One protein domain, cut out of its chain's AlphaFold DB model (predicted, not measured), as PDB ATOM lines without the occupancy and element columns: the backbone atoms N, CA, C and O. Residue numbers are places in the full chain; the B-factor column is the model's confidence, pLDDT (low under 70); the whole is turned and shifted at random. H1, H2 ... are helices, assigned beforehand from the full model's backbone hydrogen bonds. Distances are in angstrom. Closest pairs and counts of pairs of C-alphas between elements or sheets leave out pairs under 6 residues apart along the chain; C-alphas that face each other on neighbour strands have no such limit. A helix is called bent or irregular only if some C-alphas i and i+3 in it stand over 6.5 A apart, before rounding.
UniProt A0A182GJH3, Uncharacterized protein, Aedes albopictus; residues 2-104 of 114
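AT A GLANCE: This is residues 2 to 104 of the 114 residues of an uncharacterized protein of Aedes albopictus (UniProt A0A182GJH3). Long helices H4 and H5 form a narrow V, a helical hairpin open at its far ends, and at the end of H4 away from the V's corner lies a second lobe of H3, the kinked helix H2 and short H1 packed on H2. Residues 89 to 104 stick out. The printed part has 103 residues with five named helices, H1 to H5 in order: all helix, only just loose, close to extended, radius of gyration of the C-alphas 18.9 A, spans 61 by 32 by 20 A.

IN THESE COORDINATES: H5, residues 78 to 103, 38.0 A long, ends at C-alpha 103 (-44.557, -12.665, -34.599). H4 is residues 54 to 76, 33.6 A; H2 16 to 37, 29.8 A; H3 41 to 44; H1 2 to 7, from C-alpha 2 (-29.549, 6.181, -17.658). H2 and H5 are irregular: C-alphas 31 and 34 are 8.1 A apart, 79 and 82 7.5 A.

HOW THE PARTS SIT: H5 and H4, a helical hairpin, touch with residues 80 to 84 and 70 to 74 alone, closest C-alphas Phe 81 and Val 74, 5.5 A. H4 touches H3, closest C-alphas Trp 55 and Asn 42, 4.9 A. H1 touches H2, closest C-alphas Ala 6 and Arg 26, 4.7 A. O i to N i+4 pairs are within hydrogen-bond range throughout H1 and H4, 15 of 18 in H2, 19 of 22 in H5; H3 is too short.

THE WHOLE: C-alphas 14 and 79, the farthest apart, are 61.2 A apart. The printed part has no cut; no printed residue is under 70.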
ATOM      1  N   ILE A   2     -30.553   6.150 -16.557       81.56
ATOM      2  CA  ILE A   2     -29.549   6.181 -17.658       81.56
ATOM      3  C   ILE A   2     -28.113   6.553 -17.221       81.56
ATOM      4  O   ILE A   2     -27.160   5.863 -17.563       81.56
ATOM      5  N   LEU A   3     -27.937   7.631 -16.445       82.75
ATOM      6  CA  LEU A   3     -26.612   8.043 -15.955       82.75
ATOM      7  C   LEU A   3     -26.006   7.065 -14.937       82.75
ATOM      8  O   LEU A   3     -24.796   6.856 -14.943       82.75
ATOM      9  N   LEU A   4     -26.835   6.471 -14.077       83.44
ATOM     10  CA  LEU A   4     -26.429   5.458 -13.105       83.44
ATOM     11  C   LEU A   4     -25.956   4.189 -13.830       83.44
ATOM     12  O   LEU A   4     -24.860   3.708 -13.546       83.44
ATOM     13  N   ASP A   5     -26.725   3.714 -14.810       79.12
ATOM     14  CA  ASP A   5     -26.394   2.539 -15.628       79.12
ATOM     15  C   ASP A   5     -25.121   2.763 -16.459       79.12
ATOM     16  O   ASP A   5     -24.215   1.931 -16.475       79.12
ATOM     17  N   ALA A   6     -24.965   3.956 -17.043       81.25
ATOM     18  CA  ALA A   6     -23.797   4.294 -17.853       81.25
ATOM     19  C   ALA A   6     -22.486   4.496 -17.057       81.25
ATOM     20  O   ALA A   6     -21.403   4.490 -17.662       81.25
ATOM     21  N   THR A   7     -22.547   4.732 -15.736       82.06
ATOM     22  CA  THR A   7     -21.366   5.137 -14.939       82.06
ATOM     23  C   THR A   7     -21.097   4.318 -13.684       82.06
ATOM     24  O   THR A   7     -19.928   4.067 -13.383       82.06
ATOM     25  N   TRP A   8     -22.127   3.925 -12.941       80.81
ATOM     26  CA  TRP A   8     -21.977   3.355 -11.604       80.81
ATOM     27  C   TRP A   8     -22.314   1.867 -11.561       80.81
ATOM     28  O   TRP A   8     -21.645   1.112 -10.860       80.81
ATOM     29  N   LEU A   9     -23.301   1.423 -12.341       82.00
ATOM     30  CA  LEU A   9     -23.830   0.059 -12.267       82.00
ATOM     31  C   LEU A   9     -22.768  -1.012 -12.576       82.00
ATOM     32  O   LEU A   9     -22.660  -2.009 -11.865       82.00
ATOM     33  N   PHE A  10     -21.894  -0.766 -13.556       78.50
ATOM     34  CA  PHE A  10     -20.802  -1.692 -13.878       78.50
ATOM     35  C   PHE A  10     -19.779  -1.862 -12.737       78.50
ATOM     36  O   PHE A  10     -19.075  -2.862 -12.713       78.50
ATOM     37  N   LYS A  11     -19.690  -0.906 -11.797       83.44
ATOM     38  CA  LYS A  11     -18.745  -0.939 -10.665       83.44
ATOM     39  C   LYS A  11     -19.304  -1.623  -9.417       83.44
ATOM     40  O   LYS A  11     -18.562  -1.807  -8.461       83.44
ATOM     41  N   MET A  12     -20.601  -1.929  -9.376       83.88
ATOM     42  CA  MET A  12     -21.239  -2.468  -8.169       83.88
ATOM     43  C   MET A  12     -20.966  -3.960  -7.938       83.88
ATOM     44  O   MET A  12     -21.128  -4.425  -6.814       83.88
ATOM     45  N   GLN A  13     -20.569  -4.710  -8.966       84.06
ATOM     46  CA  GLN A  13     -20.381  -6.157  -8.892       84.06
ATOM     47  C   GLN A  13     -19.342  -6.604  -9.933       84.06
ATOM     48  O   GLN A  13     -19.305  -6.066 -11.034       84.06
ATOM     49  N   ASP A  14     -18.542  -7.627  -9.624       81.38
ATOM     50  CA  ASP A  14     -17.454  -8.116 -10.494       81.38
ATOM     51  C   ASP A  14     -17.681  -9.537 -11.055       81.38
ATOM     52  O   ASP A  14     -16.750 -10.214 -11.497       81.38
ATOM     53  N   GLY A  15     -18.930 -10.013 -11.071       86.38
ATOM     54  CA  GLY A  15     -19.268 -11.344 -11.590       86.38
ATOM     55  C   GLY A  15     -19.125 -11.463 -13.122       86.38
ATOM     56  O   GLY A  15     -19.375 -10.494 -13.839       86.38
ATOM     57  N   PRO A  16     -18.803 -12.652 -13.670       83.25
ATOM     58  CA  PRO A  16     -18.649 -12.853 -15.119       83.25
ATOM     59  C   PRO A  16     -19.944 -12.585 -15.909       83.25
ATOM     60  O   PRO A  16     -19.897 -12.010 -16.995       83.25
ATOM     61  N   VAL A  17     -21.105 -12.926 -15.339       84.31
ATOM     62  CA  VAL A  17     -22.428 -12.592 -15.906       84.31
ATOM     63  C   VAL A  17     -22.687 -11.085 -15.845       84.31
ATOM     64  O   VAL A  17     -23.208 -10.504 -16.794       84.31
ATOM     65  N   TRP A  18     -22.274 -10.439 -14.751       83.44
ATOM     66  CA  TRP A  18     -22.441  -8.999 -14.565       83.44
ATOM     67  C   TRP A  18     -21.626  -8.199 -15.571       83.44
ATOM     68  O   TRP A  18     -22.147  -7.256 -16.151       83.44
ATOM     69  N   LYS A  19     -20.381  -8.611 -15.841       79.62
ATOM     70  CA  LYS A  19     -19.554  -7.987 -16.879       79.62
ATOM     71  C   LYS A  19     -20.231  -8.057 -18.244       79.62
ATOM     72  O   LYS A  19     -20.355  -7.028 -18.889       79.62
ATOM     73  N   ARG A  20     -20.763  -9.220 -18.645       81.44
ATOM     74  CA  ARG A  20     -21.496  -9.343 -19.919       81.44
ATOM     75  C   ARG A  20     -22.718  -8.425 -19.985       81.44
ATOM     76  O   ARG A  20     -22.877  -7.723 -20.974       81.44
ATOM     77  N   MET A  21     -23.557  -8.406 -18.952       81.00
ATOM     78  CA  MET A  21     -24.781  -7.594 -18.935       81.00
ATOM     79  C   MET A  21     -24.475  -6.091 -18.811       81.00
ATOM     80  O   MET A  21     -24.815  -5.307 -19.692       81.00
ATOM     81  N   ALA A  22     -23.785  -5.679 -17.745       83.81
ATOM     82  CA  ALA A  22     -23.576  -4.271 -17.414       83.81
ATOM     83  C   ALA A  22     -22.638  -3.546 -18.392       83.81
ATOM     84  O   ALA A  22     -22.810  -2.349 -18.629       83.81
ATOM     85  N   GLU A  23     -21.645  -4.232 -18.970       82.56
ATOM     86  CA  GLU A  23     -20.771  -3.622 -19.977       82.56
ATOM     87  C   GLU A  23     -21.511  -3.407 -21.302       82.56
ATOM     88  O   GLU A  23     -21.408  -2.323 -21.878       82.56
ATOM     89  N   THR A  24     -22.331  -4.377 -21.717       83.94
ATOM     90  CA  THR A  24     -23.168  -4.284 -22.922       83.94
ATOM     91  C   THR A  24     -24.175  -3.138 -22.810       83.94
ATOM     92  O   THR A  24     -24.180  -2.245 -23.665       83.94
ATOM     93  N   GLU A  25     -24.931  -3.083 -21.706       83.44
ATOM     94  CA  GLU A  25     -25.879  -1.995 -21.413       83.44
ATOM     95  C   GLU A  25     -25.169  -0.631 -21.387       83.44
ATOM     96  O   GLU A  25     -25.662   0.350 -21.945       83.44
ATOM     97  N   ARG A  26     -23.954  -0.550 -20.824       86.31
ATOM     98  CA  ARG A  26     -23.157   0.687 -20.818       86.31
ATOM     99  C   ARG A  26     -22.816   1.166 -22.231       86.31
ATOM    100  O   ARG A  26     -22.902   2.374 -22.489       86.31
ATOM    101  N   THR A  27     -22.408   0.275 -23.137       86.38
ATOM    102  CA  THR A  27     -22.134   0.640 -24.539       86.38
ATOM    103  C   THR A  27     -23.390   1.106 -25.258       86.38
ATOM    104  O   THR A  27     -23.365   2.169 -25.887       86.38
ATOM    105  N   PHE A  28     -24.499   0.379 -25.113       87.00
ATOM    106  CA  PHE A  28     -25.772   0.753 -25.725       87.00
ATOM    107  C   PHE A  28     -26.296   2.076 -25.173       87.00
ATOM    108  O   PHE A  28     -26.667   2.954 -25.951       87.00
ATOM    109  N   CYS A  29     -26.199   2.313 -23.865       86.75
ATOM    110  CA  CYS A  29     -26.530   3.606 -23.276       86.75
ATOM    111  C   CYS A  29     -25.697   4.753 -23.817       86.75
ATOM    112  O   CYS A  29     -26.250   5.798 -24.150       86.75
ATOM    113  N   ARG A  30     -24.379   4.594 -23.945       84.88
ATOM    114  CA  ARG A  30     -23.540   5.675 -24.480       84.88
ATOM    115  C   ARG A  30     -23.854   6.006 -25.936       84.88
ATOM    116  O   ARG A  30     -23.731   7.169 -26.312       84.88
ATOM    117  N   LYS A  31     -24.275   5.020 -26.727       87.25
ATOM    118  CA  LYS A  31     -24.643   5.196 -28.137       87.25
ATOM    119  C   LYS A  31     -26.063   5.764 -28.300       87.25
ATOM    120  O   LYS A  31     -26.267   6.701 -29.068       87.25
ATOM    121  N   ASN A  32     -27.015   5.256 -27.518       86.50
ATOM    122  CA  ASN A  32     -28.456   5.421 -27.737       86.50
ATOM    123  C   ASN A  32     -29.173   6.228 -26.632       86.50
ATOM    124  O   ASN A  32     -30.404   6.238 -26.575       86.50
ATOM    125  N   TRP A  33     -28.448   6.937 -25.755       87.06
ATOM    126  CA  TRP A  33     -29.044   7.728 -24.659       87.06
ATOM    127  C   TRP A  33     -30.118   8.719 -25.131       87.06
ATOM    128  O   TRP A  33     -31.108   8.939 -24.433       87.06
ATOM    129  N   TRP A  34     -29.931   9.309 -26.314       87.81
ATOM    130  CA  TRP A  34     -30.833  10.310 -26.878       87.81
ATOM    131  C   TRP A  34     -32.217   9.722 -27.188       87.81
ATOM    132  O   TRP A  34     -33.228  10.387 -26.967       87.81
ATOM    133  N   ALA A  35     -32.279   8.459 -27.627       88.25
ATOM    134  CA  ALA A  35     -33.527   7.787 -27.976       88.25
ATOM    135  C   ALA A  35     -34.392   7.528 -26.733       88.25
ATOM    136  O   ALA A  35     -35.611   7.691 -26.780       88.25
ATOM    137  N   ASN A  36     -33.756   7.203 -25.601       87.56
ATOM    138  CA  ASN A  36     -34.434   7.090 -24.308       87.56
ATOM    139  C   ASN A  36     -34.917   8.452 -23.788       87.56
ATOM    140  O   ASN A  36     -35.984   8.529 -23.188       87.56
ATOM    141  N   LEU A  37     -34.154   9.529 -24.013       86.69
ATOM    142  CA  LEU A  37     -34.525  10.871 -23.546       86.69
ATOM    143  C   LEU A  37     -35.720  11.446 -24.319       86.69
ATOM    144  O   LEU A  37     -36.555  12.133 -23.739       86.69
ATOM    145  N   LEU A  38     -35.818  11.133 -25.612       87.50
ATOM    146  CA  LEU A  38     -36.951  11.507 -26.460       87.50
ATOM    147  C   LEU A  38     -38.132  10.523 -26.383       87.50
ATOM    148  O   LEU A  38     -39.133  10.753 -27.053       87.50
ATOM    149  N   PHE A  39     -38.036   9.442 -25.596       88.94
ATOM    150  CA  PHE A  39     -39.054   8.383 -25.519       88.94
ATOM    151  C   PHE A  39     -39.396   7.746 -26.883       88.94
ATOM    152  O   PHE A  39     -40.550   7.426 -27.181       88.94
ATOM    153  N   VAL A  40     -38.381   7.555 -27.732       90.12
ATOM    154  CA  VAL A  40     -38.499   6.911 -29.059       90.12
ATOM    155  C   VAL A  40     -37.699   5.612 -29.167       90.12
ATOM    156  O   VAL A  40     -37.664   4.969 -30.216       90.12
ATOM    157  N   ASN A  41     -37.081   5.188 -28.069       89.06
ATOM    158  CA  ASN A  41     -36.300   3.959 -27.974       89.06
ATOM    159  C   ASN A  41     -37.102   2.686 -28.297       89.06
ATOM    160  O   ASN A  41     -36.500   1.701 -28.705       89.06
ATOM    161  N   ASN A  42     -38.436   2.717 -28.174       88.38
ATOM    162  CA  ASN A  42     -39.316   1.609 -28.566       88.38
ATOM    163  C   ASN A  42     -39.289   1.319 -30.084       88.38
ATOM    164  O   ASN A  42     -39.546   0.195 -30.483       88.38
ATOM    165  N   TYR A  43     -38.936   2.293 -30.932       84.44
ATOM    166  CA  TYR A  43     -38.928   2.109 -32.391       84.44
ATOM    167  C   TYR A  43     -37.528   2.102 -33.001       84.44
ATOM    168  O   TYR A  43     -37.270   1.360 -33.943       84.44
ATOM    169  N   PHE A  44     -36.621   2.942 -32.498       83.44
ATOM    170  CA  PHE A  44     -35.322   3.162 -33.144       83.44
ATOM    171  C   PHE A  44     -34.199   2.269 -32.615       83.44
ATOM    172  O   PHE A  44     -33.220   2.048 -33.319       83.44
ATOM    173  N   THR A  45     -34.301   1.799 -31.373       83.38
ATOM    174  CA  THR A  45     -33.193   1.124 -30.677       83.38
ATOM    175  C   THR A  45     -33.701  -0.111 -29.943       83.38
ATOM    176  O   THR A  45     -33.438  -0.284 -28.754       83.38
ATOM    177  N   VAL A  46     -34.485  -0.929 -30.650       81.00
ATOM    178  CA  VAL A  46     -35.117  -2.140 -30.104       81.00
ATOM    179  C   VAL A  46     -34.085  -3.238 -29.858       81.00
ATOM    180  O   VAL A  46     -34.119  -3.875 -28.812       81.00
ATOM    181  N   ASP A  47     -33.134  -3.397 -30.783       82.25
ATOM    182  CA  ASP A  47     -32.098  -4.439 -30.721       82.25
ATOM    183  C   ASP A  47     -30.950  -4.095 -29.755       82.25
ATOM    184  O   ASP A  47     -30.270  -4.977 -29.239       82.25
ATOM    185  N   GLU A  48     -30.739  -2.802 -29.490       84.94
ATOM    186  CA  GLU A  48     -29.675  -2.278 -28.621       84.94
ATOM    187  C   GLU A  48     -30.270  -1.381 -27.511       84.94
ATOM    188  O   GLU A  48     -30.004  -0.163 -27.481       84.94
ATOM    189  N   PRO A  49     -31.119  -1.927 -26.617       83.12
ATOM    190  CA  PRO A  49     -31.745  -1.140 -25.570       83.12
ATOM    191  C   PRO A  49     -30.699  -0.705 -24.539       83.12
ATOM    192  O   PRO A  49     -29.845  -1.472 -24.118       83.12
ATOM    193  N   CYS A  50     -30.774   0.555 -24.118       83.62
ATOM    194  CA  CYS A  50     -29.964   1.071 -23.007       83.62
ATOM    195  C   CYS A  50     -30.561   0.722 -21.634       83.62
ATOM    196  O   CYS A  50     -29.865   0.701 -20.632       83.62
ATOM    197  N   LEU A  51     -31.881   0.544 -21.579       83.44
ATOM    198  CA  LEU A  51     -32.612   0.186 -20.371       83.44
ATOM    199  C   LEU A  51     -33.762  -0.718 -20.794       83.44
ATOM    200  O   LEU A  51     -34.678  -0.271 -21.491       83.44
ATOM    201  N   GLN A  52     -33.731  -1.970 -20.348       81.31
ATOM    202  CA  GLN A  52     -34.774  -2.964 -20.623       81.31
ATOM    203  C   GLN A  52     -36.174  -2.534 -20.160       81.31
ATOM    204  O   GLN A  52     -37.163  -2.982 -20.708       81.31
ATOM    205  N   GLN A  53     -36.296  -1.640 -19.184       83.38
ATOM    206  CA  GLN A  53     -37.581  -1.087 -18.726       83.38
ATOM    207  C   GLN A  53     -37.955   0.200 -19.483       83.38
ATOM    208  O   GLN A  53     -39.090   0.674 -19.403       83.38
ATOM    209  N   GLY A  54     -37.012   0.790 -20.222       87.31
ATOM    210  CA  GLY A  54     -37.184   2.073 -20.898       87.31
ATOM    211  C   GLY A  54     -38.205   2.031 -22.033       87.31
ATOM    212  O   GLY A  54     -38.844   3.044 -22.313       87.31
ATOM    213  N   TRP A  55     -38.394   0.882 -22.693       88.00
ATOM    214  CA  TRP A  55     -39.394   0.752 -23.765       88.00
ATOM    215  C   TRP A  55     -40.821   0.912 -23.231       88.00
ATOM    216  O   TRP A  55     -41.655   1.524 -23.899       88.00
ATOM    217  N   TYR A  56     -41.086   0.419 -22.017       89.31
ATOM    218  CA  TYR A  56     -42.386   0.538 -21.364       89.31
ATOM    219  C   TYR A  56     -42.685   2.007 -21.048       89.31
ATOM    220  O   TYR A  56     -43.722   2.531 -21.441       89.31
ATOM    221  N   LEU A  57     -41.721   2.714 -20.446       91.06
ATOM    222  CA  LEU A  57     -41.876   4.128 -20.096       91.06
ATOM    223  C   LEU A  57     -42.129   5.012 -21.330       91.06
ATOM    224  O   LEU A  57     -42.959   5.920 -21.291       91.06
ATOM    225  N   ALA A  58     -41.443   4.725 -22.438       92.19
ATOM    226  CA  ALA A  58     -41.676   5.405 -23.708       92.19
ATOM    227  C   ALA A  58     -43.077   5.149 -24.276       92.19
ATOM    228  O   ALA A  58     -43.719   6.069 -24.781       92.19
ATOM    229  N   THR A  59     -43.567   3.918 -24.145       92.56
ATOM    230  CA  THR A  59     -44.917   3.539 -24.580       92.56
ATOM    231  C   THR A  59     -45.974   4.279 -23.763       92.56
ATOM    232  O   THR A  59     -46.873   4.891 -24.338       92.56
ATOM    233  N   ASP A  60     -45.828   4.313 -22.437       93.81
ATOM    234  CA  ASP A  60     -46.747   5.025 -21.542       93.81
ATOM    235  C   ASP A  60     -46.809   6.524 -21.861       93.81
ATOM    236  O   ASP A  60     -47.893   7.110 -21.897       93.81
ATOM    237  N   PHE A  61     -45.670   7.150 -22.170       93.75
ATOM    238  CA  PHE A  61     -45.635   8.556 -22.575       93.75
ATOM    239  C   PHE A  61     -46.413   8.809 -23.880       93.75
ATOM    240  O   PHE A  61     -47.198   9.756 -23.973       93.75
ATOM    241  N   GLN A  62     -46.246   7.943 -24.880       94.25
ATOM    242  CA  GLN A  62     -46.963   8.047 -26.155       94.25
ATOM    243  C   GLN A  62     -48.472   7.815 -25.982       94.25
ATOM    244  O   GLN A  62     -49.285   8.566 -26.531       94.25
ATOM    245  N   LEU A  63     -48.859   6.824 -25.173       93.44
ATOM    246  CA  LEU A  63     -50.258   6.560 -24.831       93.44
ATOM    247  C   LEU A  63     -50.883   7.721 -24.055       93.44
ATOM    248  O   LEU A  63     -52.045   8.054 -24.288       93.44
ATOM    249  N   PHE A  64     -50.119   8.387 -23.189       94.94
ATOM    250  CA  PHE A  64     -50.577   9.580 -22.485       94.94
ATOM    251  C   PHE A  64     -50.876  10.736 -23.451       94.94
ATOM    252  O   PHE A  64     -51.938  11.358 -23.355       94.94
ATOM    253  N   ILE A  65     -49.998  10.988 -24.429       95.81
ATOM    254  CA  ILE A  65     -50.235  11.993 -25.479       95.81
ATOM    255  C   ILE A  65     -51.489  11.643 -26.291       95.81
ATOM    256  O   ILE A  65     -52.353  12.501 -26.489       95.81
ATOM    257  N   LEU A  66     -51.628  10.387 -26.726       94.50
ATOM    258  CA  LEU A  66     -52.822   9.922 -27.438       94.50
ATOM    259  C   LEU A  66     -54.091  10.085 -26.594       94.50
ATOM    260  O   LEU A  66     -55.114  10.541 -27.105       94.50
ATOM    261  N   GLY A  67     -54.023   9.777 -25.300       93.88
ATOM    262  CA  GLY A  67     -55.120   9.968 -24.355       93.88
ATOM    263  C   GLY A  67     -55.536  11.434 -24.228       93.88
ATOM    264  O   GLY A  67     -56.731  11.737 -24.263       93.88
ATOM    265  N   LEU A  68     -54.574  12.359 -24.156       95.38
ATOM    266  CA  LEU A  68     -54.844  13.800 -24.145       95.38
ATOM    267  C   LEU A  68     -55.509  14.276 -25.443       95.38
ATOM    268  O   LEU A  68     -56.472  15.044 -25.389       95.38
ATOM    269  N   LEU A  69     -55.038  13.804 -26.601       94.69
ATOM    270  CA  LEU A  69     -55.643  14.124 -27.898       94.69
ATOM    271  C   LEU A  69     -57.070  13.580 -28.003       94.69
ATOM    272  O   LEU A  69     -57.975  14.299 -28.431       94.69
ATOM    273  N   LEU A  70     -57.293  12.343 -27.558       93.19
ATOM    274  CA  LEU A  70     -58.617  11.727 -27.519       93.19
ATOM    275  C   LEU A  70     -59.554  12.511 -26.594       93.19
ATOM    276  O   LEU A  70     -60.691  12.796 -26.970       93.19
ATOM    277  N   LEU A  71     -59.077  12.929 -25.422       93.00
ATOM    278  CA  LEU A  71     -59.849  13.753 -24.494       93.00
ATOM    279  C   LEU A  71     -60.207  15.118 -25.101       93.00
ATOM    280  O   LEU A  71     -61.358  15.553 -25.002       93.00
ATOM    281  N   ALA A  72     -59.250  15.786 -25.748       94.25
ATOM    282  CA  ALA A  72     -59.485  17.052 -26.440       94.25
ATOM    283  C   ALA A  72     -60.519  16.894 -27.570       94.25
ATOM    284  O   ALA A  72     -61.430  17.719 -27.701       94.25
ATOM    285  N   PHE A  73     -60.436  15.801 -28.332       92.69
ATOM    286  CA  PHE A  73     -61.379  15.470 -29.400       92.69
ATOM    287  C   PHE A  73     -62.796  15.219 -28.868       92.69
ATOM    288  O   PHE A  73     -63.760  15.817 -29.351       92.69
ATOM    289  N   VAL A  74     -62.929  14.404 -27.820       92.94
ATOM    290  CA  VAL A  74     -64.212  14.118 -27.161       92.94
ATOM    291  C   VAL A  74     -64.828  15.388 -26.579       92.94
ATOM    292  O   VAL A  74     -66.036  15.594 -26.707       92.94
ATOM    293  N   ARG A  75     -64.018  16.271 -25.978       93.19
ATOM    294  CA  ARG A  75     -64.508  17.569 -25.492       93.19
ATOM    295  C   ARG A  75     -65.058  18.442 -26.616       93.19
ATOM    296  O   ARG A  75     -66.045  19.140 -26.397       93.19
ATOM    297  N   ARG A  76     -64.440  18.418 -27.799       93.56
ATOM    298  CA  ARG A  76     -64.920  19.174 -28.964       93.56
ATOM    299  C   ARG A  76     -66.196  18.569 -29.560       93.56
ATOM    300  O   ARG A  76     -67.062  19.323 -29.999       93.56
ATOM    301  N   PHE A  77     -66.325  17.242 -29.543       91.94
ATOM    302  CA  PHE A  77     -67.450  16.503 -30.122       91.94
ATOM    303  C   PHE A  77     -68.053  15.504 -29.117       91.94
ATOM    304  O   PHE A  77     -67.852  14.293 -29.246       91.94
ATOM    305  N   PRO A  78     -68.870  15.962 -28.150       87.44
ATOM    306  CA  PRO A  78     -69.364  15.111 -27.060       87.44
ATOM    307  C   PRO A  78     -70.240  13.945 -27.543       87.44
ATOM    308  O   PRO A  78     -70.271  12.884 -26.922       87.44
ATOM    309  N   LYS A  79     -70.913  14.094 -28.694       90.31
ATOM    310  CA  LYS A  79     -71.704  13.014 -29.312       90.31
ATOM    311  C   LYS A  79     -70.844  11.839 -29.796       90.31
ATOM    312  O   LYS A  79     -71.360  10.734 -29.928       90.31
ATOM    313  N   SER A  80     -69.549  12.057 -30.029       88.38
ATOM    314  CA  SER A  80     -68.617  11.038 -30.519       88.38
ATOM    315  C   SER A  80     -67.988  10.191 -29.405       88.38
ATOM    316  O   SER A  80     -67.244   9.267 -29.712       88.38
ATOM    317  N   PHE A  81     -68.289  10.449 -28.128       90.00
ATOM    318  CA  PHE A  81     -67.637   9.779 -26.995       90.00
ATOM    319  C   PHE A  81     -67.752   8.246 -27.016       90.00
ATOM    320  O   PHE A  81     -66.754   7.532 -26.905       90.00
ATOM    321  N   ARG A  82     -68.983   7.741 -27.171       90.88
ATOM    322  CA  ARG A  82     -69.283   6.301 -27.149       90.88
ATOM    323  C   ARG A  82     -68.530   5.528 -28.242       90.88
ATOM    324  O   ARG A  82     -67.855   4.564 -27.885       90.88
ATOM    325  N   PRO A  83     -68.582   5.925 -29.532       93.75
ATOM    326  CA  PRO A  83     -67.845   5.203 -30.564       93.75
ATOM    327  C   PRO A  83     -66.327   5.319 -30.390       93.75
ATOM    328  O   PRO A  83     -65.636   4.321 -30.576       93.75
ATOM    329  N   THR A  84     -65.793   6.476 -29.970       92.44
ATOM    330  CA  THR A  84     -64.336   6.628 -29.789       92.44
ATOM    331  C   THR A  84     -63.790   5.765 -28.656       92.44
ATOM    332  O   THR A  84     -62.738   5.153 -28.816       92.44
ATOM    333  N   MET A  85     -64.503   5.666 -27.529       91.25
ATOM    334  CA  MET A  85     -64.080   4.790 -26.431       91.25
ATOM    335  C   MET A  85     -64.241   3.309 -26.775       91.25
ATOM    336  O   MET A  85     -63.349   2.523 -26.468       91.25
ATOM    337  N   GLY A  86     -65.329   2.929 -27.454       94.12
ATOM    338  CA  GLY A  86     -65.513   1.554 -27.921       94.12
ATOM    339  C   GLY A  86     -64.379   1.107 -28.847       94.12
ATOM    340  O   GLY A  86     -63.806   0.038 -28.649       94.12
ATOM    341  N   LEU A  87     -63.994   1.961 -29.801       94.50
ATOM    342  CA  LEU A  87     -62.866   1.701 -30.695       94.50
ATOM    343  C   LEU A  87     -61.544   1.555 -29.926       94.50
ATOM    344  O   LEU A  87     -60.795   0.619 -30.191       94.50
ATOM    345  N   ALA A  88     -61.265   2.443 -28.967       93.19
ATOM    346  CA  ALA A  88     -60.032   2.402 -28.178       93.19
ATOM    347  C   ALA A  88     -59.886   1.090 -27.388       93.19
ATOM    348  O   ALA A  88     -58.809   0.499 -27.377       93.19
ATOM    349  N   ILE A  89     -60.979   0.602 -26.789       94.62
ATOM    350  CA  ILE A  89     -61.002  -0.677 -26.067       94.62
ATOM    351  C   ILE A  89     -60.758  -1.848 -27.026       94.62
ATOM    352  O   ILE A  89     -59.968  -2.741 -26.735       94.62
ATOM    353  N   ILE A  90     -61.410  -1.857 -28.191       96.69
ATOM    354  CA  ILE A  90     -61.193  -2.920 -29.183       96.69
ATOM    355  C   ILE A  90     -59.726  -2.925 -29.628       96.69
ATOM    356  O   ILE A  90     -59.087  -3.975 -29.619       96.69
ATOM    357  N   LEU A  91     -59.164  -1.756 -29.941       95.06
ATOM    358  CA  LEU A  91     -57.764  -1.625 -30.345       95.06
ATOM    359  C   LEU A  91     -56.789  -2.092 -29.257       95.06
ATOM    360  O   LEU A  91     -55.782  -2.717 -29.598       95.06
ATOM    361  N   SER A  92     -57.079  -1.855 -27.972       92.88
ATOM    362  CA  SER A  92     -56.193  -2.288 -26.883       92.88
ATOM    363  C   SER A  92     -56.101  -3.808 -26.747       92.88
ATOM    364  O   SER A  92     -55.045  -4.308 -26.373       92.88
ATOM    365  N   TYR A  93     -57.166  -4.549 -27.068       95.00
ATOM    366  CA  TYR A  93     -57.139  -6.020 -27.053       95.00
ATOM    367  C   TYR A  93     -56.636  -6.615 -28.369       95.00
ATOM    368  O   TYR A  93     -55.893  -7.595 -28.368       95.00
ATOM    369  N   VAL A  94     -57.033  -6.024 -29.498       96.62
ATOM    370  CA  VAL A  94     -56.691  -6.541 -30.826       96.62
ATOM    371  C   VAL A  94     -55.207  -6.346 -31.131       96.62
ATOM    372  O   VAL A  94     -54.597  -7.243 -31.702       96.62
ATOM    373  N   SER A  95     -54.595  -5.226 -30.728       93.00
ATOM    374  CA  SER A  95     -53.192  -4.949 -31.082       93.00
ATOM    375  C   SER A  95     -52.212  -5.983 -30.503       93.00
ATOM    376  O   SER A  95     -51.459  -6.557 -31.290       93.00
ATOM    377  N   PRO A  96     -52.237  -6.315 -29.193       91.38
ATOM    378  CA  PRO A  96     -51.389  -7.377 -28.652       91.38
ATOM    379  C   PRO A  96     -51.705  -8.740 -29.271       91.38
ATOM    380  O   PRO A  96     -50.788  -9.486 -29.586       91.38
ATOM    381  N   ALA A  97     -52.985  -9.054 -29.505       92.38
ATOM    382  CA  ALA A  97     -53.380 -10.325 -30.110       92.38
ATOM    383  C   ALA A  97     -52.807 -10.499 -31.527       92.38
ATOM    384  O   ALA A  97     -52.278 -11.562 -31.851       92.38
ATOM    385  N   LEU A  98     -52.868  -9.450 -32.354       94.94
ATOM    386  CA  LEU A  98     -52.296  -9.461 -33.701       94.94
ATOM    387  C   LEU A  98     -50.773  -9.567 -33.663       94.94
ATOM    388  O   LEU A  98     -50.210 -10.372 -34.399       94.94
ATOM    389  N   VAL A  99     -50.103  -8.793 -32.803       91.56
ATOM    390  CA  VAL A  99     -48.639  -8.849 -32.666       91.56
ATOM    391  C   VAL A  99     -48.199 -10.252 -32.244       91.56
ATOM    392  O   VAL A  99     -47.348 -10.842 -32.904       91.56
ATOM    393  N   THR A 100     -48.834 -10.835 -31.226       91.62
ATOM    394  CA  THR A 100     -48.542 -12.205 -30.784       91.62
ATOM    395  C   THR A 100     -48.743 -13.225 -31.904       91.62
ATOM    396  O   THR A 100     -47.899 -14.101 -32.087       91.62
ATOM    397  N   TYR A 101     -49.819 -13.092 -32.685       92.62
ATOM    398  CA  TYR A 101     -50.120 -13.999 -33.793       92.62
ATOM    399  C   TYR A 101     -49.109 -13.896 -34.943       92.62
ATOM    400  O   TYR A 101     -48.620 -14.915 -35.422       92.62
ATOM    401  N   PHE A 102     -48.767 -12.681 -35.383       95.00
ATOM    402  CA  PHE A 102     -47.864 -12.490 -36.524       95.00
ATOM    403  C   PHE A 102     -46.410 -12.825 -36.196       95.00
ATOM    404  O   PHE A 102     -45.719 -13.421 -37.021       95.00
ATOM    405  N   TYR A 103     -45.947 -12.458 -35.002       89.12
ATOM    406  CA  TYR A 103     -44.557 -12.665 -34.599       89.12
ATOM    407  C   TYR A 103     -44.327 -14.002 -33.882       89.12
ATOM    408  O   TYR A 103     -43.195 -14.280 -33.499       89.12
ATOM    409  N   ASN A 104     -45.365 -14.839 -33.725       88.44
ATOM    410  CA  ASN A 104     -45.301 -16.137 -33.037       88.44
ATOM    411  C   ASN A 104     -44.570 -16.047 -31.686       88.44
ATOM    412  O   ASN A 104     -43.702 -16.863 -31.377       88.44
TER     413      ASN A 104